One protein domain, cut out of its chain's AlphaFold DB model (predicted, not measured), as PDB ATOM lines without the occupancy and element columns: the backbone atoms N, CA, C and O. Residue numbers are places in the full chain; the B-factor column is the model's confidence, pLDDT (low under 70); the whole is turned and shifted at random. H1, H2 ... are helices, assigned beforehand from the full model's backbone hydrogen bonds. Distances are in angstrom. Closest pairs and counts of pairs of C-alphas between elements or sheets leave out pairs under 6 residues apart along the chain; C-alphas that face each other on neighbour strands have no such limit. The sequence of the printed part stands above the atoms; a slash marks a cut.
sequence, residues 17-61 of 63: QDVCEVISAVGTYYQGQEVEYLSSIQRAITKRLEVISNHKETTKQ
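This is residues 17 to 61 of the 63 residues of an uncharacterized protein of Paenibacillus ihbetae (UniProt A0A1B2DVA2). One long helix, H2, makes the length of a rod, and a shorter helix, H1, folds back from one end of it as the short arm of an open, slanting V. The two helices come near each other only around the turn that joins them, and residues 42 to 61 stick out beyond it. The printed part has 45 residues with two named helices, H1 then H2, no named strand, and the class all helix. It is only just extended, close to loose, with a radius of gyration of the C-alphas of 14.5 A and spans of 47 by 21 by 10 A.

H2 holds residues 34 to 59 and is 37.9 A long, from C-alpha 34 at (-50.292, 21.612, 219.067) to C-alpha 59 at (-76.337, 16.134, 245.994). H1 holds residues 17 to 27, beginning with C-alpha 17 at (-68.736, 22.974, 217.277), and is 15.1 A long.

H2 and H1 are close but not clearly touching; their closest C-alphas, those of Glu 34 and Gly 27, are 6.7 A apart. They run opposite ways at a steep tilt of 42 degrees. In both helices every O i to N i+4 pair is within hydrogen-bond range.

The C-alphas of Gly 32 and Gln 61, the two farthest apart, are 47.2 A apart. The printed part has no cut, and the link from H1 to H2 is short, with 6 residues. Residues 17 to 22 and 42 to 61 stand free. Confidence is low, with pLDDT under 70, at residues 55 to 61.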
ATOM      1  N   GLN A  17     -69.367  22.373 218.442       88.31
ATOM      2  CA  GLN A  17     -68.736  22.974 217.277       88.31
ATOM      3  C   GLN A  17     -68.173  24.363 217.594       88.31
ATOM      4  O   GLN A  17     -67.007  24.609 217.299       88.31
ATOM      5  N   ASP A  18     -68.938  25.214 218.281       88.56
ATOM      6  CA  ASP A  18     -68.482  26.556 218.676       88.56
ATOM      7  C   ASP A  18     -67.220  26.481 219.550       88.56
ATOM      8  O   ASP A  18     -66.273  27.252 219.394       88.56
ATOM      9  N   VAL A  19     -67.174  25.504 220.461       87.94
ATOM     10  CA  VAL A  19     -66.007  25.275 221.323       87.94
ATOM     11  C   VAL A  19     -64.801  24.815 220.502       87.94
ATOM     12  O   VAL A  19     -63.694  25.316 220.707       87.94
ATOM     13  N   CYS A  20     -64.995  23.888 219.563       89.62
ATOM     14  CA  CYS A  20     -63.930  23.420 218.680       89.62
ATOM     15  C   CYS A  20     -63.383  24.543 217.790       89.62
ATOM     16  O   CYS A  20     -62.168  24.645 217.639       89.62
ATOM     17  N   GLU A  21     -64.241  25.415 217.260       92.25
ATOM     18  CA  GLU A  21     -63.825  26.558 216.442       92.25
ATOM     19  C   GLU A  21     -62.934  27.526 217.231       92.25
ATOM     20  O   GLU A  21     -61.883  27.944 216.738       92.25
ATOM     21  N   VAL A  22     -63.282  27.817 218.488       89.81
ATOM     22  CA  VAL A  22     -62.448  28.644 219.374       89.81
ATOM     23  C   VAL A  22     -61.098  27.979 219.655       89.81
ATOM     24  O   VAL A  22     -60.064  28.645 219.595       89.81
ATOM     25  N   ILE A  23     -61.078  26.671 219.931       90.25
ATOM     26  CA  ILE A  23     -59.834  25.915 220.148       90.25
ATOM     27  C   ILE A  23     -58.945  25.984 218.897       90.25
ATOM     28  O   ILE A  23     -57.765  26.324 218.979       90.25
ATOM     29  N   SER A  24     -59.508  25.745 217.714       89.31
ATOM     30  CA  SER A  24     -58.768  25.839 216.453       89.31
ATOM     31  C   SER A  24     -58.235  27.249 216.188       89.31
ATOM     32  O   SER A  24     -57.085  27.397 215.775       89.31
ATOM     33  N   ALA A  25     -59.020  28.292 216.477       90.69
ATOM     34  CA  ALA A  25     -58.584  29.678 216.326       90.69
ATOM     35  C   ALA A  25     -57.401  30.013 217.248       90.69
ATOM     36  O   ALA A  25     -56.431  30.637 216.817       90.69
ATOM     37  N   VAL A  26     -57.440  29.561 218.504       88.31
ATOM     38  CA  VAL A  26     -56.356  29.779 219.473       88.31
ATOM     39  C   VAL A  26     -55.104  28.972 219.116       88.31
ATOM     40  O   VAL A  26     -53.993  29.461 219.314       88.31
ATOM     41  N   GLY A  27     -55.259  27.785 218.522       87.44
ATOM     42  CA  GLY A  27     -54.142  26.956 218.062       87.44
ATOM     43  C   GLY A  27     -53.178  27.683 217.114       87.44
ATOM     44  O   GLY A  27     -51.980  27.407 217.128       87.44
ATOM     45  N   THR A  28     -53.656  28.689 216.371       89.31
ATOM     46  CA  THR A  28     -52.816  29.513 215.482       89.31
ATOM     47  C   THR A  28     -51.692  30.269 216.200       89.31
ATOM     48  O   THR A  28     -50.686  30.587 215.565       89.31
ATOM     49  N   TYR A  29     -51.818  30.512 217.509       88.94
ATOM     50  CA  TYR A  29     -50.802  31.166 218.343       88.94
ATOM     51  C   TYR A  29     -49.777  30.187 218.943       88.94
ATOM     52  O   TYR A  29     -48.767  30.626 219.489       88.94
ATOM     53  N   TYR A  30     -50.009  28.876 218.829       88.19
ATOM     54  CA  TYR A  30     -49.187  27.809 219.417       88.19
ATOM     55  C   TYR A  30     -48.594  26.885 218.339       88.19
ATOM     56  O   TYR A  30     -48.551  25.661 218.489       88.19
ATOM     57  N   GLN A  31     -48.142  27.467 217.224       85.62
ATOM     58  CA  GLN A  31     -47.601  26.712 216.089       85.62
ATOM     59  C   GLN A  31     -46.415  25.832 216.511       85.62
ATOM     60  O   GLN A  31     -45.479  26.293 217.163       85.62
ATOM     61  N   GLY A  32     -46.461  24.549 216.141       89.38
ATOM     62  CA  GLY A  32     -45.442  23.558 216.510       89.38
ATOM     63  C   GLY A  32     -45.572  22.985 217.928       89.38
ATOM     64  O   GLY A  32     -44.816  22.083 218.274       89.38
ATOM     65  N   GLN A  33     -46.537  23.453 218.730       92.12
ATOM     66  CA  GLN A  33     -46.823  22.960 220.088       92.12
ATOM     67  C   GLN A  33     -48.250  22.407 220.225       92.12
ATOM     68  O   GLN A  33     -48.782  22.294 221.328       92.12
ATOM     69  N   GLU A  34     -48.885  22.037 219.111       88.81
ATOM     70  CA  GLU A  34     -50.292  21.612 219.067       88.81
ATOM     71  C   GLU A  34     -50.607  20.485 220.058       88.81
ATOM     72  O   GLU A  34     -51.623  20.525 220.745       88.81
ATOM     73  N   VAL A  35     -49.708  19.506 220.187       90.69
ATOM     74  CA  VAL A  35     -49.879  18.369 221.106       90.69
ATOM     75  C   VAL A  35     -49.903  18.827 222.570       90.69
ATOM     76  O   VAL A  35     -50.748  18.390 223.352       90.69
ATOM     77  N   GLU A  36     -49.001  19.727 222.959       92.06
ATOM     78  CA  GLU A  36     -48.921  20.257 224.326       92.06
ATOM     79  C   GLU A  36     -50.111  21.172 224.649       92.06
ATOM     80  O   GLU A  36     -50.722  21.082 225.717       92.06
ATOM     81  N   TYR A  37     -50.510  21.994 223.682       92.12
ATOM     82  CA  TYR A  37     -51.693  22.842 223.764       92.12
ATOM     83  C   TYR A  37     -52.983  22.023 223.945       92.12
ATOM     84  O   TYR A  37     -53.733  22.230 224.905       92.12
ATOM     85  N   LEU A  38     -53.227  21.051 223.062       91.88
ATOM     86  CA  LEU A  38     -54.438  20.229 223.096       91.88
ATOM     87  C   LEU A  38     -54.484  19.338 224.343       91.88
ATOM     88  O   LEU A  38     -55.542  19.204 224.960       91.88
ATOM     89  N   SER A  39     -53.346  18.780 224.768       94.12
ATOM     90  CA  SER A  39     -53.274  18.002 226.013       94.12
ATOM     91  C   SER A  39     -53.547  18.857 227.258       94.12
ATOM     92  O   SER A  39     -54.224  18.403 228.186       94.12
ATOM     93  N   SER A  40     -53.113  20.119 227.266       92.38
ATOM     94  CA  SER A  40     -53.426  21.067 228.343       92.38
ATOM     95  C   SER A  40     -54.925  21.370 228.424       92.38
ATOM     96  O   SER A  40     -55.499  21.369 229.517       92.38
ATOM     97  N   ILE A  41     -55.583  21.556 227.274       92.06
ATOM     98  CA  ILE A  41     -57.041  21.738 227.200       92.06
ATOM     99  C   ILE A  41     -57.769  20.499 227.704       92.06
ATOM    100  O   ILE A  41     -58.659  20.615 228.548       92.06
ATOM    101  N   GLN A  42     -57.372  19.313 227.240       93.44
ATOM    102  CA  GLN A  42     -57.953  18.054 227.695       93.44
ATOM    103  C   GLN A  42     -57.880  17.946 229.221       93.44
ATOM    104  O   GLN A  42     -58.884  17.668 229.871       93.44
ATOM    105  N   ARG A  43     -56.717  18.241 229.814       94.62
ATOM    106  CA  ARG A  43     -56.527  18.199 231.269       94.62
ATOM    107  C   ARG A  43     -57.429  19.190 232.007       94.62
ATOM    108  O   ARG A  43     -57.985  18.846 233.050       94.62
ATOM    109  N   ALA A  44     -57.585  20.402 231.477       92.75
ATOM    110  CA  ALA A  44     -58.465  21.414 232.054       92.75
ATOM    111  C   ALA A  44     -59.940  20.975 232.022       92.75
ATOM    112  O   ALA A  44     -60.642  21.108 233.030       92.75
ATOM    113  N   ILE A  45     -60.388  20.397 230.902       90.81
ATOM    114  CA  ILE A  45     -61.746  19.863 230.748       90.81
ATOM    115  C   ILE A  45     -61.973  18.697 231.713       90.81
ATOM    116  O   ILE A  45     -62.955  18.714 232.455       90.81
ATOM    117  N   THR A  46     -61.055  17.729 231.776       92.62
ATOM    118  CA  THR A  46     -61.156  16.583 232.693       92.62
ATOM    119  C   THR A  46     -61.267  17.040 234.145       92.62
ATOM    120  O   THR A  46     -62.184  16.621 234.846       92.62
ATOM    121  N   LYS A  47     -60.425  17.986 234.581       92.69
ATOM    122  CA  LYS A  47     -60.496  18.541 235.942       92.69
ATOM    123  C   LYS A  47     -61.854  19.189 236.231       92.69
ATOM    124  O   LYS A  47     -62.384  19.070 237.333       92.69
ATOM    125  N   ARG A  48     -62.438  19.889 235.253       87.62
ATOM    126  CA  ARG A  48     -63.774  20.482 235.405       87.62
ATOM    127  C   ARG A  48     -64.858  19.409 235.510       87.62
ATOM    128  O   ARG A  48     -65.764  19.564 236.327       87.62
ATOM    129  N   LEU A  49     -64.761  18.340 234.720       88.19
ATOM    130  CA  LEU A  49     -65.687  17.208 234.774       88.19
ATOM    131  C   LEU A  49     -65.622  16.474 236.115       88.19
ATOM    132  O   LEU A  49     -66.672  16.172 236.672       88.19
ATOM    133  N   GLU A  50     -64.429  16.264 236.670       91.50
ATOM    134  CA  GLU A  50     -64.245  15.679 238.005       91.50
ATOM    135  C   GLU A  50     -64.942  16.515 239.086       91.50
ATOM    136  O   GLU A  50     -65.693  15.978 239.897       91.50
ATOM    137  N   VAL A  51     -64.774  17.843 239.059       89.75
ATOM    138  CA  VAL A  51     -65.458  18.746 240.001       89.75
ATOM    139  C   VAL A  51     -66.978  18.631 239.875       89.75
ATOM    140  O   VAL A  51     -67.666  18.548 240.887       89.75
ATOM    141  N   ILE A  52     -67.510  18.600 238.650       86.44
ATOM    142  CA  ILE A  52     -68.954  18.465 238.411       86.44
ATOM    143  C   ILE A  52     -69.465  17.091 238.870       86.44
ATOM    144  O   ILE A  52     -70.535  17.015 239.474       86.44
ATOM    145  N   SER A  53     -68.715  16.018 238.604       82.12
ATOM    146  CA  SER A  53     -69.061  14.651 239.010       82.12
ATOM    147  C   SER A  53     -69.125  14.525 240.529       82.12
ATOM    148  O   SER A  53     -70.139  14.084 241.065       82.12
ATOM    149  N   ASN A  54     -68.096  15.010 241.225       77.19
ATOM    150  CA  ASN A  54     -68.034  14.982 242.685       77.19
ATOM    151  C   ASN A  54     -69.157  15.821 243.310       77.19
ATOM    152  O   ASN A  54     -69.744  15.434 244.319       77.19
ATOM    153  N   HIS A  55     -69.522  16.944 242.680       65.38
ATOM    154  CA  HIS A  55     -70.654  17.750 243.134       65.38
ATOM    155  C   HIS A  55     -71.988  17.006 242.976       65.38
ATOM    156  O   HIS A  55     -72.814  17.041 243.883       65.38
ATOM    157  N   LYS A  56     -72.166  16.256 241.880       60.28
ATOM    158  CA  LYS A  56     -73.341  15.402 241.636       60.28
ATOM    159  C   LYS A  56     -73.481  14.257 242.642       60.28
ATOM    160  O   LYS A  56     -74.601  13.855 242.938       60.28
ATOM    161  N   GLU A  57     -72.375  13.714 243.141       58.72
ATOM    162  CA  GLU A  57     -72.392  12.674 244.179       58.72
ATOM    163  C   GLU A  57     -72.758  13.241 245.554       58.72
ATOM    164  O   GLU A  57     -73.441  12.570 246.323       58.72
ATOM    165  N   THR A  58     -72.399  14.499 245.828       53.91
ATOM    166  CA  THR A  58     -72.752  15.164 247.093       53.91
ATOM    167  C   THR A  58     -74.251  15.485 247.161       53.91
ATOM    168  O   THR A  58     -74.856  15.357 248.217       53.91
ATOM    169  N   THR A  59     -74.890  15.827 246.034       53.41
ATOM    170  CA  THR A  59     -76.337  16.134 245.994       53.41
ATOM    171  C   THR A  59     -77.236  14.893 246.067       53.41
ATOM    172  O   THR A  59     -78.407  15.014 246.390       53.41
ATOM    173  N   LYS A  60     -76.717  13.688 245.782       49.44
ATOM    174  CA  LYS A  60     -77.494  12.433 245.844       49.44
ATOM    175  C   LYS A  60     -77.589  11.813 247.243       49.44
ATOM    176  O   LYS A  60     -78.268  10.807 247.395       49.44
ATOM    177  N   GLN A  61     -76.880  12.353 248.234       46.09
ATOM    178  CA  GLN A  61     -76.910  11.852 249.615       46.09
ATOM    179  C   GLN A  61     -77.858  12.647 250.531       46.09
ATOM    180  O   GLN A  61     -78.010  12.281 251.691       46.09
TER     181      GLN A  61